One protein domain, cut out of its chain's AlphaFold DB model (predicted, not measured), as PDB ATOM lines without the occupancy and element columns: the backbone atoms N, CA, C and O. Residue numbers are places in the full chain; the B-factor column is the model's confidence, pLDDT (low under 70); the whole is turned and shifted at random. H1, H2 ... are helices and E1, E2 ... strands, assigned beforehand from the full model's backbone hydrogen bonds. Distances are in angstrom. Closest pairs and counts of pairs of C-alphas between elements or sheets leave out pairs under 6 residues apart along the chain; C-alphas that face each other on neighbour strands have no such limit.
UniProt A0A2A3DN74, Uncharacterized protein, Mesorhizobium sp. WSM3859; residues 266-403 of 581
ATOM      1  N   VAL A 266     -54.458  46.655 104.435       84.94
ATOM      2  CA  VAL A 266     -53.464  46.485 103.376       84.94
ATOM      3  C   VAL A 266     -53.910  45.341 102.476       84.94
ATOM      4  O   VAL A 266     -54.174  44.241 102.958       84.94
ATOM      5  N   ILE A 267     -53.980  45.586 101.171       84.69
ATOM      6  CA  ILE A 267     -54.431  44.617 100.168       84.69
ATOM      7  C   ILE A 267     -53.277  44.354  99.218       84.69
ATOM      8  O   ILE A 267     -52.794  45.283  98.579       84.69
ATOM      9  N   VAL A 268     -52.846  43.102  99.122       86.25
ATOM     10  CA  VAL A 268     -51.757  42.669  98.241       86.25
ATOM     11  C   VAL A 268     -52.326  41.760  97.163       86.25
ATOM     12  O   VAL A 268     -52.940  40.747  97.485       86.25
ATOM     13  N   VAL A 269     -52.123  42.111  95.896       84.94
ATOM     14  CA  VAL A 269     -52.710  41.421  94.740       84.94
ATOM     15  C   VAL A 269     -51.605  40.888  93.839       84.94
ATOM     16  O   VAL A 269     -50.776  41.664  93.371       84.94
ATOM     17  N   GLY A 270     -51.587  39.573  93.616       79.81
ATOM     18  CA  GLY A 270     -50.542  38.870  92.867       79.81
ATOM     19  C   GLY A 270     -50.552  39.071  91.356       79.81
ATOM     20  O   GLY A 270     -49.496  38.967  90.732       79.81
ATOM     21  N   GLY A 271     -51.717  39.400  90.795       79.00
ATOM     22  CA  GLY A 271     -51.894  39.567  89.358       79.00
ATOM     23  C   GLY A 271     -51.818  38.254  88.586       79.00
ATOM     24  O   GLY A 271     -51.758  37.162  89.152       79.00
ATOM     25  N   LYS A 272     -51.819  38.378  87.262       75.75
ATOM     26  CA  LYS A 272     -51.623  37.250  86.358       75.75
ATOM     27  C   LYS A 272     -50.159  36.803  86.374       75.75
ATOM     28  O   LYS A 272     -49.256  37.635  86.308       75.75
ATOM     29  N   ILE A 273     -49.914  35.497  86.423       75.38
ATOM     30  CA  ILE A 273     -48.560  34.933  86.357       75.38
ATOM     31  C   ILE A 273     -48.044  35.054  84.915       75.38
ATOM     32  O   ILE A 273     -48.610  34.476  83.986       75.38
ATOM     33  N   THR A 274     -46.966  35.819  84.709       69.81
ATOM     34  CA  THR A 274     -46.400  36.087  83.368       69.81
ATOM     35  C   THR A 274     -45.031  35.431  83.139       69.81
ATOM     36  O   THR A 274     -44.605  35.230  81.993       69.81
ATOM     37  N   ALA A 275     -44.342  35.070  84.221       73.44
ATOM     38  CA  ALA A 275     -43.045  34.406  84.223       73.44
ATOM     39  C   ALA A 275     -42.924  33.386  85.368       73.44
ATOM     40  O   ALA A 275     -43.561  33.515  86.410       73.44
ATOM     41  N   GLU A 276     -42.044  32.396  85.190       70.75
ATOM     42  CA  GLU A 276     -41.801  31.302  86.148       70.75
ATOM     43  C   GLU A 276     -41.322  31.810  87.530       70.75
ATOM     44  O   GLU A 276     -41.563  31.171  88.552       70.75
ATOM     45  N   GLY A 277     -40.705  32.998  87.583       77.44
ATOM     46  CA  GLY A 277     -40.236  33.637  88.819       77.44
ATOM     47  C   GLY A 277     -41.273  34.479  89.578       77.44
ATOM     48  O   GLY A 277     -41.056  34.780  90.753       77.44
ATOM     49  N   ASP A 278     -42.398  34.849  88.954       77.19
ATOM     50  CA  ASP A 278     -43.389  35.778  89.528       77.19
ATOM     51  C   ASP A 278     -44.005  35.218  90.823       77.19
ATOM     52  O   ASP A 278     -44.045  35.889  91.858       77.19
ATOM     53  N   LEU A 279     -44.403  33.943  90.792       83.19
ATOM     54  CA  LEU A 279     -45.000  33.250  91.934       83.19
ATOM     55  C   LEU A 279     -44.021  33.133  93.115       83.19
ATOM     56  O   LEU A 279     -44.398  33.347  94.268       83.19
ATOM     57  N   GLY A 280     -42.751  32.828  92.836       84.25
ATOM     58  CA  GLY A 280     -41.713  32.709  93.862       84.25
ATOM     59  C   GLY A 280     -41.468  34.027  94.598       84.25
ATOM     60  O   GLY A 280     -41.393  34.051  95.828       84.25
ATOM     61  N   ARG A 281     -41.408  35.143  93.863       83.56
ATOM     62  CA  ARG A 281     -41.231  36.479  94.452       83.56
ATOM     63  C   ARG A 281     -42.449  36.914  95.255       83.56
ATOM     64  O   ARG A 281     -42.284  37.435  96.359       83.56
ATOM     65  N   PHE A 282     -43.653  36.673  94.739       87.00
ATOM     66  CA  PHE A 282     -44.885  36.971  95.463       87.00
ATOM     67  C   PHE A 282     -44.963  36.207  96.790       87.00
ATOM     68  O   PHE A 282     -45.237  36.801  97.833       87.00
ATOM     69  N   ASN A 283     -44.628  34.914  96.780       88.00
ATOM     70  CA  ASN A 283     -44.583  34.100  97.995       88.00
ATOM     71  C   ASN A 283     -43.536  34.605  98.996       88.00
ATOM     72  O   ASN A 283     -43.823  34.671 100.190       88.00
ATOM     73  N   ALA A 284     -42.364  35.043  98.528       86.25
ATOM     74  CA  ALA A 284     -41.355  35.654  99.392       86.25
ATOM     75  C   ALA A 284     -41.838  36.977 100.021       86.25
ATOM     76  O   ALA A 284     -41.534  37.256 101.180       86.25
ATOM     77  N   LEU A 285     -42.613  37.790  99.290       87.06
ATOM     78  CA  LEU A 285     -43.228  39.007  99.833       87.06
ATOM     79  C   LEU A 285     -44.294  38.662 100.880       87.06
ATOM     80  O   LEU A 285     -44.301  39.246 101.961       87.06
ATOM     81  N   LYS A 286     -45.166  37.696 100.578       88.06
ATOM     82  CA  LYS A 286     -46.193  37.174 101.492       88.06
ATOM     83  C   LYS A 286     -45.574  36.689 102.803       88.06
ATOM     84  O   LYS A 286     -46.037  37.067 103.876       88.06
ATOM     85  N   GLU A 287     -44.495  35.917 102.722       87.50
ATOM     86  CA  GLU A 287     -43.753  35.445 103.891       87.50
ATOM     87  C   GLU A 287     -43.129  36.606 104.683       87.50
ATOM     88  O   GLU A 287     -43.269  36.663 105.905       87.50
ATOM     89  N   ALA A 288     -42.505  37.573 104.002       84.31
ATOM     90  CA  ALA A 288     -41.866  38.725 104.641       84.31
ATOM     91  C   ALA A 288     -42.863  39.702 105.297       84.31
ATOM     92  O   ALA A 288     -42.545  40.337 106.307       84.31
ATOM     93  N   LEU A 289     -44.073  39.833 104.748       84.44
ATOM     94  CA  LEU A 289     -45.155  40.606 105.362       84.44
ATOM     95  C   LEU A 289     -45.679  39.926 106.632       84.44
ATOM     96  O   LEU A 289     -46.003  40.621 107.597       84.44
ATOM     97  N   GLY A 290     -45.674  38.593 106.667       83.19
ATOM     98  CA  GLY A 290     -46.166  37.794 107.783       83.19
ATOM     99  C   GLY A 290     -47.694  37.728 107.831       83.19
ATOM    100  O   GLY A 290     -48.381  37.977 106.842       83.19
ATOM    101  N   GLN A 291     -48.238  37.368 108.993       78.75
ATOM    102  CA  GLN A 291     -49.684  37.309 109.220       78.75
ATOM    103  C   GLN A 291     -50.130  38.499 110.068       78.75
ATOM    104  O   GLN A 291     -49.672  38.657 111.198       78.75
ATOM    105  N   ASP A 292     -51.035  39.315 109.529       76.94
ATOM    106  CA  ASP A 292     -51.658  40.433 110.241       76.94
ATOM    107  C   ASP A 292     -53.153  40.509 109.896       76.94
ATOM    108  O   ASP A 292     -53.554  40.279 108.755       76.94
ATOM    109  N   ASN A 293     -53.999  40.843 110.873       74.56
ATOM    110  CA  ASN A 293     -55.443  40.963 110.656       74.56
ATOM    111  C   ASN A 293     -55.804  42.116 109.707       74.56
ATOM    112  O   ASN A 293     -56.826  42.035 109.019       74.56
ATOM    113  N   SER A 294     -54.958  43.145 109.638       77.44
ATOM    114  CA  SER A 294     -55.046  44.259 108.692       77.44
ATOM    115  C   SER A 294     -54.526  43.911 107.295       77.44
ATOM    116  O   SER A 294     -54.621  44.745 106.405       77.44
ATOM    117  N   LEU A 295     -54.005  42.699 107.067       83.25
ATOM    118  CA  LEU A 295     -53.526  42.251 105.763       83.25
ATOM    119  C   LEU A 295     -54.573  41.368 105.067       83.25
ATOM    120  O   LEU A 295     -55.202  40.491 105.675       83.25
ATOM    121  N   ALA A 296     -54.758  41.597 103.772       84.88
ATOM    122  CA  ALA A 296     -55.508  40.739 102.871       84.88
ATOM    123  C   ALA A 296     -54.660  40.458 101.627       84.88
ATOM    124  O   ALA A 296     -54.073  41.372 101.049       84.88
ATOM    125  N   ILE A 297     -54.572  39.188 101.237       85.25
ATOM    126  CA  ILE A 297     -53.703  38.732 100.151       85.25
ATOM    127  C   ILE A 297     -54.560  38.004  99.126       85.25
ATOM    128  O   ILE A 297     -55.336  37.121  99.487       85.25
ATOM    129  N   ILE A 298     -54.407  38.390  97.866       85.12
ATOM    130  CA  ILE A 298     -55.001  37.747  96.701       85.12
ATOM    131  C   ILE A 298     -53.847  37.101  95.946       85.12
ATOM    132  O   ILE A 298     -52.974  37.806  95.430       85.12
ATOM    133  N   ASP A 299     -53.817  35.770  95.944       84.75
ATOM    134  CA  ASP A 299     -52.742  35.015  95.306       84.75
ATOM    135  C   ASP A 299     -52.764  35.212  93.770       84.75
ATOM    136  O   ASP A 299     -53.820  35.524  93.207       84.75
ATOM    137  N   PRO A 300     -51.610  35.092  93.084       83.69
ATOM    138  CA  PRO A 300     -51.539  35.214  91.630       83.69
ATOM    139  C   PRO A 300     -52.346  34.118  90.914       83.69
ATOM    140  O   PRO A 300     -52.523  33.031  91.463       83.69
ATOM    141  N   TRP A 301     -52.786  34.374  89.677       79.88
ATOM    142  CA  TRP A 301     -53.593  33.431  88.884       79.88
ATOM    143  C   TRP A 301     -53.033  33.173  87.477       79.88
ATOM    144  O   TRP A 301     -52.354  34.019  86.892       79.88
ATOM    145  N   ASP A 302     -53.366  32.005  86.924       73.12
ATOM    146  CA  ASP A 302     -53.038  31.595  85.553       73.12
ATOM    147  C   ASP A 302     -54.206  31.875  84.585       73.12
ATOM    148  O   ASP A 302     -55.364  31.959  84.989       73.12
ATOM    149  N   ASP A 303     -53.931  31.941  83.274       63.03
ATOM    150  CA  ASP A 303     -54.961  32.076  82.215       63.03
ATOM    151  C   ASP A 303     -55.946  30.886  82.140       63.03
ATOM    152  O   ASP A 303     -56.938  30.920  81.409       63.03
ATOM    153  N   GLY A 304     -55.664  29.808  82.874       56.75
ATOM    154  CA  GLY A 304     -56.377  28.536  82.849       56.75
ATOM    155  C   GLY A 304     -57.559  28.439  83.817       56.75
ATOM    156  O   GLY A 304     -57.570  27.557  84.662       56.75
ATOM    157  N   GLY A 305     -58.582  29.278  83.650       51.25
ATOM    158  CA  GLY A 305     -59.983  28.857  83.824       51.25
ATOM    159  C   GLY A 305     -60.556  28.545  85.217       51.25
ATOM    160  O   GLY A 305     -61.643  27.969  85.256       51.25
ATOM    161  N   GLU A 306     -59.933  28.918  86.338       57.34
ATOM    162  CA  GLU A 306     -60.654  28.927  87.624       57.34
ATOM    163  C   GLU A 306     -61.458  30.229  87.780       57.34
ATOM    164  O   GLU A 306     -60.929  31.330  87.616       57.34
ATOM    165  N   GLU A 307     -62.757  30.118  88.080       63.03
ATOM    166  CA  GLU A 307     -63.572  31.275  88.460       63.03
ATOM    167  C   GLU A 307     -63.048  31.830  89.790       63.03
ATOM    168  O   GLU A 307     -63.244  31.242  90.856       63.03
ATOM    169  N   LEU A 308     -62.370  32.977  89.730       69.81
ATOM    170  CA  LEU A 308     -61.983  33.712  90.927       69.81
ATOM    171  C   LEU A 308     -63.250  34.152  91.664       69.81
ATOM    172  O   LEU A 308     -64.202  34.647  91.064       69.81
ATOM    173  N   THR A 309     -63.268  33.970  92.981       68.56
ATOM    174  CA  THR A 309     -64.376  34.419  93.826       68.56
ATOM    175  C   THR A 309     -63.900  35.493  94.789       68.56
ATOM    176  O   THR A 309     -62.765  35.482  95.273       68.56
ATOM    177  N   LEU A 310     -64.780  36.458  95.066       69.25
ATOM    178  CA  LEU A 310     -64.495  37.478  96.060       69.25
ATOM    179  C   LEU A 310     -64.527  36.847  97.450       69.25
ATOM    180  O   LEU A 310     -65.574  36.380  97.903       69.25
ATOM    181  N   HIS A 311     -63.396  36.874  98.149       69.94
ATOM    182  CA  HIS A 311     -63.347  36.427  99.535       69.94
ATOM    183  C   HIS A 311     -64.285  37.294 100.395       69.94
ATOM    184  O   HIS A 311     -64.121  38.514 100.466       69.94
ATOM    185  N   SER A 312     -65.248  36.672 101.086       66.19
ATOM    186  CA  SER A 312     -66.200  37.364 101.975       66.19
ATOM    187  C   SER A 312     -65.502  38.227 103.029       66.19
ATOM    188  O   SER A 312     -65.965  39.314 103.370       66.19
ATOM    189  N   ASP A 313     -64.344  37.762 103.492       70.31
ATOM    190  CA  ASP A 313     -63.525  38.442 104.489       70.31
ATOM    191  C   ASP A 313     -62.835  39.686 103.922       70.31
ATOM    192  O   ASP A 313     -62.690  40.682 104.627       70.31
ATOM    193  N   LEU A 314     -62.446  39.667 102.643       74.62
ATOM    194  CA  LEU A 314     -61.873  40.833 101.967       74.62
ATOM    195  C   LEU A 314     -62.918  41.947 101.850       74.62
ATOM    196  O   LEU A 314     -62.621  43.098 102.165       74.62
ATOM    197  N   GLN A 315     -64.147  41.592 101.464       73.31
ATOM    198  CA  GLN A 315     -65.262  42.534 101.363       73.31
ATOM    199  C   GLN A 315     -65.573  43.176 102.726       73.31
ATOM    200  O   GLN A 315     -65.605  44.400 102.842       73.31
ATOM    201  N   ALA A 316     -65.716  42.363 103.779       72.88
ATOM    202  CA  ALA A 316     -66.004  42.852 105.128       72.88
ATOM    203  C   ALA A 316     -64.888  43.752 105.698       72.88
ATOM    204  O   ALA A 316     -65.166  44.792 106.306       72.88
ATOM    205  N   LYS A 317     -63.618  43.378 105.490       76.44
ATOM    206  CA  LYS A 317     -62.466  44.192 105.905       76.44
ATOM    207  C   LYS A 317     -62.415  45.522 105.157       76.44
ATOM    208  O   LYS A 317     -62.157  46.551 105.771       76.44
ATOM    209  N   PHE A 318     -62.685  45.530 103.853       73.75
ATOM    210  CA  PHE A 318     -62.642  46.766 103.077       73.75
ATOM    211  C   PHE A 318     -63.766  47.726 103.462       73.75
ATOM    212  O   PHE A 318     -63.515  48.915 103.667       73.75
ATOM    213  N   ASP A 319     -64.990  47.223 103.613       71.88
ATOM    214  CA  ASP A 319     -66.153  48.052 103.955       71.88
ATOM    215  C   ASP A 319     -65.976  48.788 105.289       71.88
ATOM    216  O   ASP A 319     -66.530  49.871 105.493       71.88
ATOM    217  N   THR A 320     -65.173  48.219 106.188       74.50
ATOM    218  CA  THR A 320     -64.869  48.792 107.503       74.50
ATOM    219  C   THR A 320     -63.575  49.602 107.536       74.50
ATOM    220  O   THR A 320     -63.423  50.449 108.422       74.50
ATOM    221  N   ALA A 321     -62.681  49.406 106.565       76.06
ATOM    222  CA  ALA A 321     -61.460  50.182 106.430       76.06
ATOM    223  C   ALA A 321     -61.794  51.645 106.121       76.06
ATOM    224  O   ALA A 321     -62.682  51.940 105.321       76.06
ATOM    225  N   LYS A 322     -61.069  52.576 106.732       75.31
ATOM    226  CA  LYS A 322     -61.091  54.031 106.542       75.31
ATOM    227  C   LYS A 322     -59.982  54.464 105.590       75.31
ATOM    228  O   LYS A 322     -60.232  55.327 104.752       75.31
ATOM    229  N   ASN A 323     -58.825  53.814 105.659       75.69
ATOM    230  CA  ASN A 323     -57.623  54.134 104.903       75.69
ATOM    231  C   ASN A 323     -56.998  52.839 104.343       75.69
ATOM    232  O   ASN A 323     -56.055  52.318 104.937       75.69
ATOM    233  N   PRO A 324     -57.519  52.283 103.235       81.12
ATOM    234  CA  PRO A 324     -56.930  51.103 102.613       81.12
ATOM    235  C   PRO A 324     -55.667  51.451 101.803       81.12
ATOM    236  O   PRO A 324     -55.641  52.440 101.072       81.12
ATOM    237  N   LEU A 325     -54.641  50.604 101.892       82.75
ATOM    238  CA  LEU A 325     -53.438  50.615 101.052       82.75
ATOM    239  C   LEU A 325     -53.521  49.459 100.050       82.75
ATOM    240  O   LEU A 325     -53.584  48.302 100.465       82.75
ATOM    241  N   LEU A 326     -53.493  49.755  98.749       83.88
ATOM    242  CA  LEU A 326     -53.505  48.737  97.694       83.88
ATOM    243  C   LEU A 326     -52.103  48.540  97.122       83.88
ATOM    244  O   LEU A 326     -51.435  49.502  96.750       83.88
ATOM    245  N   ILE A 327     -51.684  47.284  97.042       85.94
ATOM    246  CA  ILE A 327     -50.408  46.836  96.502       85.94
ATOM    247  C   ILE A 327     -50.702  45.842  95.389       85.94
ATOM    248  O   ILE A 327     -51.308  44.800  95.628       85.94
ATOM    249  N   GLU A 328     -50.232  46.135  94.188       84.06
ATOM    250  CA  GLU A 328     -50.354  45.231  93.048       84.06
ATOM    251  C   GLU A 328     -48.974  44.795  92.590       84.06
ATOM    252  O   GLU A 328     -48.100  45.616  92.307       84.06
ATOM    253  N   HIS A 329     -48.792  43.486  92.516       83.38
ATOM    254  CA  HIS A 329     -47.649  42.877  91.876       83.38
ATOM    255  C   HIS A 329     -47.875  42.863  90.362       83.38
ATOM    256  O   HIS A 329     -48.878  42.341  89.876       83.38
ATOM    257  N   VAL A 330     -46.937  43.453  89.627       73.31
ATOM    258  CA  VAL A 330     -46.923  43.457  88.164       73.31
ATOM    259  C   VAL A 330     -45.783  42.541  87.738       73.31
ATOM    260  O   VAL A 330     -44.617  42.858  87.987       73.31
ATOM    261  N   GLY A 331     -46.129  41.395  87.149       65.44
ATOM    262  CA  GLY A 331     -45.167  40.383  86.712       65.44
ATOM    263  C   GLY A 331     -44.144  40.908  85.698       65.44
ATOM    264  O   GLY A 331     -44.286  41.995  85.126       65.44
ATOM    265  N   GLU A 332     -43.080  40.138  85.467       64.25
ATOM    266  CA  GLU A 332     -41.943  40.556  84.628       64.25
ATOM    267  C   GLU A 332     -42.324  40.995  83.206       64.25
ATOM    268  O   GLU A 332     -41.733  41.945  82.678       64.25
ATOM    269  N   LYS A 333     -43.275  40.300  82.569       56.91
ATOM    270  CA  LYS A 333     -43.566  40.472  81.135       56.91
ATOM    271  C   LYS A 333     -44.741  41.395  80.839       56.91
ATOM    272  O   LYS A 333     -44.946  41.718  79.669       56.91
ATOM    273  N   ASP A 334     -45.464  41.856  81.858       57.50
ATOM    274  CA  ASP A 334     -46.480  42.886  81.659       57.50
ATOM    275  C   ASP A 334     -45.798  44.246  81.448       57.50
ATOM    276  O   ASP A 334     -45.197  44.857  82.345       57.50
ATOM    277  N   LEU A 335     -45.805  44.665  80.180       47.25
ATOM    278  CA  LEU A 335     -45.157  45.871  79.658       47.25
ATOM    279  C   LEU A 335     -46.084  47.092  79.654       47.25
ATOM    280  O   LEU A 335     -45.612  48.200  79.400       47.25
ATOM    281  N   GLU A 336     -47.378  46.919  79.915       52.28
ATOM    282  CA  GLU A 336     -48.329  48.025  79.895       52.28
ATOM    283  C   GLU A 336     -48.509  48.617  81.298       52.28
ATOM    284  O   GLU A 336     -49.198  48.058  82.146       52.28
ATOM    285  N   ASP A 337     -47.931  49.807  81.510       52.41
ATOM    286  CA  ASP A 337     -47.979  50.648  82.728       52.41
ATOM    287  C   ASP A 337     -49.408  51.060  83.185       52.41
ATOM    288  O   ASP A 337     -49.575  51.989  83.977       52.41
ATOM    289  N   LYS A 338     -50.465  50.431  82.658       51.19
ATOM    290  CA  LYS A 338     -51.870  50.813  82.858       51.19
ATOM    291  C   LYS A 338     -52.782  49.683  83.325       51.19
ATOM    292  O   LYS A 338     -53.857  50.000  83.829       51.19
ATOM    293  N   ALA A 339     -52.390  48.415  83.184       52.41
ATOM    294  CA  ALA A 339     -53.220  47.298  83.621       52.41
ATOM    295  C   ALA A 339     -53.162  47.148  85.152       52.41
ATOM    296  O   ALA A 339     -52.108  47.044  85.778       52.41
ATOM    297  N   THR A 340     -54.330  47.231  85.760       67.19
ATOM    298  CA  THR A 340     -54.653  47.100  87.180       67.19
ATOM    299  C   THR A 340     -54.959  45.627  87.431       67.19
ATOM    300  O   THR A 340     -56.092  45.191  87.238       67.19
ATOM    301  N   ALA A 341     -53.972  44.852  87.889       73.81
ATOM    302  CA  ALA A 341     -54.176  43.474  88.348       73.81
ATOM    303  C   ALA A 341     -55.410  43.354  89.263       73.81
ATOM    304  O   ALA A 341     -56.153  42.375  89.216       73.81
ATOM    305  N   PHE A 342     -55.672  44.382  90.069       76.31
ATOM    306  CA  PHE A 342     -56.864  44.442  90.898       76.31
ATOM    307  C   PHE A 342     -58.170  44.601  90.101       76.31
ATOM    308  O   PHE A 342     -59.159  43.962  90.444       76.31
ATOM    309  N   GLU A 343     -58.216  45.404  89.035       73.69
ATOM    310  CA  GLU A 343     -59.414  45.495  88.183       73.69
ATOM    311  C   GLU A 343     -59.641  44.205  87.392       73.69
ATOM    312  O   GLU A 343     -60.791  43.782  87.256       73.69
ATOM    313  N   ASP A 344     -58.571  43.541  86.949       74.19
ATOM    314  CA  ASP A 344     -58.651  42.229  86.303       74.19
ATOM    315  C   ASP A 344     -59.216  41.174  87.259       74.19
ATOM    316  O   ASP A 344     -60.159  40.467  86.901       74.19
ATOM    317  N   TYR A 345     -58.733  41.131  88.506       76.69
ATOM    318  CA  TYR A 345     -59.310  40.295  89.566       76.69
ATOM    319  C   TYR A 345     -60.814  40.556  89.736       76.69
ATOM    320  O   TYR A 345     -61.626  39.630  89.749       76.69
ATOM    321  N   LEU A 346     -61.212  41.828  89.829       74.12
ATOM    322  CA  LEU A 346     -62.615  42.210  90.007       74.12
ATOM    323  C   LEU A 346     -63.481  41.834  88.793       74.12
ATOM    324  O   LEU A 346     -64.643  41.453  88.959       74.12
ATOM    325  N   HIS A 347     -62.933  41.916  87.579       71.56
ATOM    326  CA  HIS A 347     -63.601  41.473  86.359       71.56
ATOM    327  C   HIS A 347     -63.758  39.956  86.286       71.56
ATOM    328  O   HIS A 347     -64.838  39.493  85.911       71.56
ATOM    329  N   LEU A 348     -62.730  39.197  86.663       73.62
ATOM    330  CA  LEU A 348     -62.755  37.732  86.685       73.62
ATOM    331  C   LEU A 348     -63.730  37.185  87.735       73.62
ATOM    332  O   LEU A 348     -64.416  36.203  87.470       73.62
ATOM    333  N   CYS A 349     -63.926  37.902  88.844       72.50
ATOM    334  CA  CYS A 349     -65.004  37.645  89.805       72.50
ATOM    335  C   CYS A 349     -66.430  37.902  89.251       72.50
ATOM    336  O   CYS A 349     -67.399  37.863  90.010       72.50
ATOM    337  N   SER A 350     -66.590  38.182  87.947       63.28
ATOM    338  CA  SER A 350     -67.870  38.434  87.256       63.28
ATOM    339  C   SER A 350     -68.676  39.629  87.793       63.28
ATOM    340  O   SER A 350     -69.903  39.683  87.681       63.28
ATOM    341  N   LEU A 351     -67.999  40.645  88.336       59.31
ATOM    342  CA  LEU A 351     -68.634  41.855  88.863       59.31
ATOM    343  C   LEU A 351     -68.691  42.960  87.784       59.31
ATOM    344  O   LEU A 351     -67.684  43.592  87.466       59.31
ATOM    345  N   ARG A 352     -69.879  43.262  87.235       51.75
ATOM    346  CA  ARG A 352     -70.157  44.526  86.507       51.75
ATOM    347  C   ARG A 352     -71.601  45.020  86.725       51.75
ATOM    348  O   ARG A 352     -72.520  44.227  86.555       51.75
ATOM    349  N   PRO A 353     -71.842  46.345  86.873       54.91
ATOM    350  CA  PRO A 353     -71.113  47.325  87.698       54.91
ATOM    351  C   PRO A 353     -72.108  48.090  88.642       54.91
ATOM    352  O   PRO A 353     -73.315  47.936  88.512       54.91
ATOM    353  N   LEU A 354     -71.758  48.891  89.669       50.12
ATOM    354  CA  LEU A 354     -71.307  50.291  89.506       50.12
ATOM    355  C   LEU A 354     -71.025  51.102  90.803       50.12
ATOM    356  O   LEU A 354     -70.422  52.162  90.685       50.12
ATOM    357  N   GLY A 355     -71.464  50.711  92.004       56.75
ATOM    358  CA  GLY A 355     -71.414  51.619  93.174       56.75
ATOM    359  C   GLY A 355     -70.236  51.375  94.111       56.75
ATOM    360  O   GLY A 355     -69.346  52.210  94.253       56.75
ATOM    361  N   LEU A 356     -70.242  50.193  94.726       54.53
ATOM    362  CA  LEU A 356     -69.273  49.793  95.741       54.53
ATOM    363  C   LEU A 356     -67.873  49.628  95.139       54.53
ATOM    364  O   LEU A 356     -66.948  50.279  95.584       54.53
ATOM    365  N   LEU A 357     -67.711  48.887  94.037       55.97
ATOM    366  CA  LEU A 357     -66.384  48.695  93.431       55.97
ATOM    367  C   LEU A 357     -65.716  49.993  92.955       55.97
ATOM    368  O   LEU A 357     -64.501  50.112  93.048       55.97
ATOM    369  N   LYS A 358     -66.482  50.991  92.490       60.06
ATOM    370  CA  LYS A 358     -65.909  52.299  92.136       60.06
ATOM    371  C   LYS A 358     -65.411  53.055  93.362       60.06
ATOM    372  O   LYS A 358     -64.393  53.729  93.261       60.06
ATOM    373  N   SER A 359     -66.092  52.943  94.505       62.97
ATOM    374  CA  SER A 359     -65.600  53.526  95.755       62.97
ATOM    375  C   SER A 359     -64.418  52.735  96.321       62.97
ATOM    376  O   SER A 359     -63.484  53.358  96.816       62.97
ATOM    377  N   LEU A 360     -64.405  51.402  96.183       61.91
ATOM    378  CA  LEU A 360     -63.269  50.545  96.544       61.91
ATOM    379  C   LEU A 360     -62.020  50.949  95.745       61.91
ATOM    380  O   LEU A 360     -61.005  51.318  96.329       61.91
ATOM    381  N   VAL A 361     -62.120  50.966  94.412       61.97
ATOM    382  CA  VAL A 361     -61.018  51.349  93.521       61.97
ATOM    383  C   VAL A 361     -60.607  52.799  93.757       61.97
ATOM    384  O   VAL A 361     -59.418  53.047  93.880       61.97
ATOM    385  N   ALA A 362     -61.534  53.751  93.904       67.31
ATOM    386  CA  ALA A 362     -61.180  55.153  94.149       67.31
ATOM    387  C   ALA A 362     -60.420  55.351  95.471       67.31
ATOM    388  O   ALA A 362     -59.384  56.008  95.484       67.31
ATOM    389  N   ARG A 363     -60.880  54.731  96.568       67.12
ATOM    390  CA  ARG A 363     -60.233  54.836  97.889       67.12
ATOM    391  C   ARG A 363     -58.872  54.146  97.932       67.12
ATOM    392  O   ARG A 363     -57.953  54.646  98.567       67.12
ATOM    393  N   ALA A 364     -58.745  53.016  97.243       65.69
ATOM    394  CA  ALA A 364     -57.482  52.306  97.089       65.69
ATOM    395  C   ALA A 364     -56.508  53.029  96.138       65.69
ATOM    396  O   ALA A 364     -55.300  53.008  96.358       65.69
ATOM    397  N   SER A 365     -57.023  53.696  95.097       62.12
ATOM    398  CA  SER A 365     -56.226  54.402  94.082       62.12
ATOM    399  C   SER A 365     -55.472  55.601  94.651       62.12
ATOM    400  O   SER A 365     -54.378  55.900  94.184       62.12
ATOM    401  N   GLU A 366     -56.010  56.258  95.684       66.62
ATOM    402  CA  GLU A 366     -55.332  57.361  96.382       66.62
ATOM    403  C   GLU A 366     -54.045  56.915  97.098       66.62
ATOM    404  O   GLU A 366     -53.151  57.726  97.345       66.62
ATOM    405  N   ARG A 367     -53.930  55.624  97.433       72.56
ATOM    406  CA  ARG A 367     -52.780  55.031  98.129       72.56
ATOM    407  C   ARG A 367     -52.404  53.710  97.470       72.56
ATOM    408  O   ARG A 367     -52.410  52.656  98.101       72.56
ATOM    409  N   ARG A 368     -52.084  53.792  96.183       75.69
ATOM    410  CA  ARG A 368     -51.749  52.647  95.338       75.69
ATOM    411  C   ARG A 368     -50.238  52.492  95.168       75.69
ATOM    412  O   ARG A 368     -49.538  53.438  94.799       75.69
ATOM    413  N   LEU A 369     -49.748  51.284  95.416       77.12
ATOM    414  CA  LEU A 369     -48.372  50.859  95.191       77.12
ATOM    415  C   LEU A 369     -48.334  49.796  94.098       77.12
ATOM    416  O   LEU A 369     -49.007  48.775  94.203       77.12
ATOM    417  N   LEU A 370     -47.507  50.013  93.083       78.00
ATOM    418  CA  LEU A 370     -47.165  48.979  92.112       78.00
ATOM    419  C   LEU A 370     -45.809  48.395  92.485       78.00
ATOM    420  O   LEU A 370     -44.843  49.135  92.670       78.00
ATOM    421  N   TRP A 371     -45.723  47.077  92.584       81.19
ATOM    422  CA  TRP A 371     -44.481  46.375  92.864       81.19
ATOM    423  C   TRP A 371     -44.031  45.579  91.644       81.19
ATOM    424  O   TRP A 371     -44.737  44.686  91.177       81.19
ATOM    425  N   LYS A 372     -42.846  45.927  91.134       77.44
ATOM    426  CA  LYS A 372     -42.221  45.329  89.952       77.44
ATOM    427  C   LYS A 372     -40.737  45.052  90.236       77.44
ATOM    428  O   LYS A 372     -39.891  45.889  89.892       77.44
ATOM    429  N   PRO A 373     -40.417  43.911  90.878       61.84
ATOM    430  CA  PRO A 373     -39.113  43.642  91.497       61.84
ATOM    431  C   PRO A 373     -37.912  43.701  90.537       61.84
ATOM    432  O   PRO A 373     -36.827  44.074  90.968       61.84
ATOM    433  N   ASP A 374     -38.111  43.454  89.237       60.22
ATOM    434  CA  ASP A 374     -37.021  43.406  88.244       60.22
ATOM    435  C   ASP A 374     -37.087  44.534  87.193       60.22
ATOM    436  O   ASP A 374     -36.444  44.480  86.143       60.22
ATOM    437  N   SER A 375     -37.860  45.596  87.444       56.97
ATOM    438  CA  SER A 375     -37.894  46.741  86.524       56.97
ATOM    439  C   SER A 375     -36.707  47.687  86.706       56.97
ATOM    440  O   SER A 375     -36.336  48.080  87.812       56.97
ATOM    441  N   THR A 376     -36.148  48.151  85.587       45.94
ATOM    442  CA  THR A 376     -35.068  49.152  85.549       45.94
ATOM    443  C   THR A 376     -35.557  50.594  85.757       45.94
ATOM    444  O   THR A 376     -34.791  51.533  85.543       45.94
ATOM    445  N   ARG A 377     -36.829  50.819  86.120       47.12
ATOM    446  CA  ARG A 377     -37.426  52.161  86.240       47.12
ATOM    447  C   ARG A 377     -38.382  52.242  87.430       47.12
ATOM    448  O   ARG A 377     -39.480  51.707  87.370       47.12
ATOM    449  N   SER A 378     -38.006  52.998  88.460       44.66
ATOM    450  CA  SER A 378     -38.983  53.586  89.383       44.66
ATOM    451  C   SER A 378     -39.438  54.923  88.795       44.66
ATOM    452  O   SER A 378     -38.621  55.790  88.483       44.66
ATOM    453  N   ARG A 379     -40.742  55.091  88.582       51.28
ATOM    454  CA  ARG A 379     -41.342  56.349  88.119       51.28
ATOM    455  C   ARG A 379     -42.639  56.559  88.892       51.28
ATOM    456  O   ARG A 379     -43.394  55.611  89.078       51.28
ATOM    457  N   ARG A 380     -42.904  57.785  89.347       44.59
ATOM    458  CA  ARG A 380     -44.260  58.191  89.732       44.59
ATOM    459  C   ARG A 380     -44.942  58.736  88.489       44.59
ATOM    460  O   ARG A 380     -44.442  59.683  87.884       44.59
ATOM    461  N   GLN A 381     -46.059  58.138  88.113       46.19
ATOM    462  CA  GLN A 381     -46.937  58.648  87.072       46.19
ATOM    463  C   GLN A 381     -48.360  58.576  87.634       46.19
ATOM    464  O   GLN A 381     -48.751  57.555  88.192       46.19
ATOM    465  N   ASP A 382     -49.081  59.697  87.597       50.62
ATOM    466  CA  ASP A 382     -50.503  59.788  87.956       50.62
ATOM    467  C   ASP A 382     -50.890  59.232  89.348       50.62
ATOM    468  O   ASP A 382     -51.895  58.551  89.507       50.62
ATOM    469  N   GLY A 383     -50.094  59.530  90.386       52.25
ATOM    470  CA  GLY A 383     -50.411  59.172  91.782       52.25
ATOM    471  C   GLY A 383     -50.048  57.741  92.192       52.25
ATOM    472  O   GLY A 383     -50.175  57.397  93.365       52.25
ATOM    473  N   VAL A 384     -49.529  56.935  91.264       57.94
ATOM    474  CA  VAL A 384     -49.114  55.553  91.514       57.94
ATOM    475  C   VAL A 384     -47.606  55.483  91.753       57.94
ATOM    476  O   VAL A 384     -46.807  56.025  90.985       57.94
ATOM    477  N   GLU A 385     -47.198  54.835  92.844       62.81
ATOM    478  CA  GLU A 385     -45.785  54.654  93.186       62.81
ATOM    479  C   GLU A 385     -45.306  53.262  92.769       62.81
ATOM    480  O   GLU A 385     -45.726  52.260  93.344       62.81
ATOM    481  N   ILE A 386     -44.418  53.222  91.771       65.81
ATOM    482  CA  ILE A 386     -43.779  51.997  91.281       65.81
ATOM    483  C   ILE A 386     -42.511  51.727  92.096       65.81
ATOM    484  O   ILE A 386     -41.619  52.579  92.172       65.81
ATOM    485  N   ASN A 387     -42.421  50.537  92.678       67.75
ATOM    486  CA  ASN A 387     -41.321  50.095  93.521       67.75
ATOM    487  C   ASN A 387     -40.693  48.803  92.963       67.75
ATOM    488  O   ASN A 387     -41.406  47.887  92.561       67.75
ATOM    489  N   ASN A 388     -39.362  48.739  92.942       69.56
ATOM    490  CA  ASN A 388     -38.568  47.600  92.467       69.56
ATOM    491  C   ASN A 388     -37.642  47.031  93.558       69.56
ATOM    492  O   ASN A 388     -36.618  46.423  93.264       69.56
ATOM    493  N   ASP A 389     -37.978  47.270  94.825       70.56
ATOM    494  CA  ASP A 389     -37.245  46.756  95.974       70.56
ATOM    495  C   ASP A 389     -37.381  45.222  96.052       70.56
ATOM    496  O   ASP A 389     -38.352  44.622  95.570       70.56
ATOM    497  N   THR A 390     -36.420  44.583  96.728       78.06
ATOM    498  CA  THR A 390     -36.493  43.152  97.053       78.06
ATOM    499  C   THR A 390     -37.759  42.846  97.871       78.06
ATOM    500  O   THR A 390     -38.244  43.730  98.587       78.06
ATOM    501  N   PRO A 391     -38.285  41.601  97.865       79.00
ATOM    502  CA  PRO A 391     -39.472  41.248  98.653       79.00
ATOM    503  C   PRO A 391     -39.369  41.653 100.132       79.00
ATOM    504  O   PRO A 391     -40.334  42.134 100.721       79.00
ATOM    505  N   LYS A 392     -38.172  41.533 100.720       76.81
ATOM    506  CA  LYS A 392     -37.896  41.893 102.117       76.81
ATOM    507  C   LYS A 392     -37.940  43.407 102.355       76.81
ATOM    508  O   LYS A 392     -38.576  43.868 103.301       76.81
ATOM    509  N   ASP A 393     -37.285  44.187 101.499       74.06
ATOM    510  CA  ASP A 393     -37.218  45.650 101.627       74.06
ATOM    511  C   ASP A 393     -38.560  46.321 101.307       74.06
ATOM    512  O   ASP A 393     -38.916  47.354 101.901       74.06
ATOM    513  N   PHE A 394     -39.316  45.716 100.389       80.81
ATOM    514  CA  PHE A 394     -40.671  46.122 100.053       80.81
ATOM    515  C   PHE A 394     -41.656  45.779 101.178       80.81
ATOM    516  O   PHE A 394     -42.415  46.651 101.598       80.81
ATOM    517  N   ALA A 395     -41.581  44.578 101.766       82.12
ATOM    518  CA  ALA A 395     -42.381  44.220 102.941       82.12
ATOM    519  C   ALA A 395     -42.190  45.217 104.094       82.12
ATOM    520  O   ALA A 395     -43.160  45.654 104.712       82.12
ATOM    521  N   LEU A 396     -40.949  45.650 104.340       74.56
ATOM    522  CA  LEU A 396     -40.633  46.664 105.347       74.56
ATOM    523  C   LEU A 396     -41.293  48.022 105.036       74.56
ATOM    524  O   LEU A 396     -41.806  48.694 105.930       74.56
ATOM    525  N   LEU A 397     -41.299  48.446 103.765       76.38
ATOM    526  CA  LEU A 397     -41.993  49.669 103.337       76.38
ATOM    527  C   LEU A 397     -43.494  49.581 103.619       76.38
ATOM    528  O   LEU A 397     -44.075  50.523 104.160       76.38
ATOM    529  N   VAL A 398     -44.100  48.452 103.256       79.38
ATOM    530  CA  VAL A 398     -45.529  48.184 103.438       79.38
ATOM    531  C   VAL A 398     -45.890  48.184 104.920       79.38
ATOM    532  O   VAL A 398     -46.790  48.920 105.317       79.38
ATOM    533  N   ARG A 399     -45.144  47.452 105.756       77.56
ATOM    534  CA  ARG A 399     -45.360  47.384 107.214       77.56
ATOM    535  C   ARG A 399     -45.250  48.757 107.881       77.56
ATOM    536  O   ARG A 399     -46.072  49.087 108.734       77.56
ATOM    537  N   ARG A 400     -44.304  49.599 107.450       71.56
ATOM    538  CA  ARG A 400     -44.180  50.991 107.924       71.56
ATOM    539  C   ARG A 400     -45.357  51.865 107.506       71.56
ATOM    540  O   ARG A 400     -45.896  52.579 108.344       71.56
ATOM    541  N   ARG A 401     -45.786  51.805 106.240       72.88
ATOM    542  CA  ARG A 401     -46.966  52.560 105.766       72.88
ATOM    543  C   ARG A 401     -48.246  52.107 106.443       72.88
ATOM    544  O   ARG A 401     -49.134  52.913 106.690       72.88
ATOM    545  N   ALA A 402     -48.335  50.824 106.751       71.56
ATOM    546  CA  ALA A 402     -49.431  50.257 107.508       71.56
ATOM    547  C   ALA A 402     -49.365  50.607 109.004       71.56
ATOM    548  O   ALA A 402     -50.263  50.236 109.742       71.56
ATOM    549  N   GLY A 403     -48.323  51.296 109.484       67.69
ATOM    550  CA  GLY A 403     -48.139  51.581 110.911       67.69
ATOM    551  C   GLY A 403     -47.979  50.327 111.782       67.69
ATOM    552  O   GLY A 403     -48.077  50.422 113.003       67.69
TER     553      GLY A 403
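Overview. This is residues 266 to 403 of the 581 residues of an uncharacterized protein of Mesorhizobium sp. WSM3859 (UniProt A0A2A3DN74). A strongly twisted sheet of five parallel strands forms the core, with helices H1 and H5 packed over one face and H2 and H4 over the other, while H3 grazes the sheet with its residues 341 to 345. The printed part has 138 residues, with five named helices and five named strands in the order E1 H1 E2 H2 E3 H3 H4 E4 E5 H5. The sheet's order is E2 E1 E3 E4 E5, and the class is mixed, helices and strands. The whole is compact and rounded, with a radius of gyration of the C-alphas of 14.2 A and spans of 37 by 37 by 30 A.

Along the chain. Find C-alpha 266 at (-53.464, 46.485, 103.376), where E1 begins, residues 266 to 269. H1, residues 278 to 289, runs 16.6 A, and E2 follows at residues 295 to 298. H2 is residues 312 to 320. E3, residues 324 to 329, starts with C-alpha 324 at (-56.930, 51.103, 102.613) and covers 16.4 A. H3 is residues 341 to 348, and H4, residues 356 to 365, spans 13.9 A. Then come E4, residues 368 to 371, and E5, residues 384 to 387. H5, residues 391 to 401, runs 15.3 A and ends with C-alpha 401 at (-46.966, 52.560, 105.766).

Arrangement. Look first at the sheet, with edge strands E2 and E5. Between E2 and E1, N 296 and O 266 are 2.8 A apart, within hydrogen-bond range; so are N 267 and O 325 between E1 and E3, 2.8 A, N 369 and O 326 between E3 and E4, 2.8 A, and N 387 and O 370 between E4 and E5, 2.8 A. E1, H1, E2 and E3, H3 H4, E4 are strand-helix-strand units, parallel neighbour strands with helices between, each with a right-handed crossover. E2, H2, E3 is a split unit, E1 being between its strands, and is right-handed too. H1 and H5 touch, closest at the C-alphas of Leu 285 and Pro 391, 4.5 A, at a steep tilt of 46 degrees, the same way. H5 lies over E3 at a height over the sheet of 8.7 A. On the opposite face, H4 lies over E3 and stands up from the sheet at 62 degrees; the C-alphas of Leu 326 and Ala 364, their closest, are 5.4 A apart. H2 and H4 are close but not clearly touching, Phe 318 to Leu 360, 7.6 A between C-alphas. In the five helices every O i to N i+4 pair is within hydrogen-bond range.

Size, cuts and confidence. The C-alphas farthest apart, those of Gly 305 and Gly 403, are 37.3 A apart. The printed part has no cut. The long links are E2 to H2, E3 to H3 and E4 to E5. Mean pLDDT of the printed part is 70.8, with 55 residues under 70, among them 350 to 366 and 373 to 388.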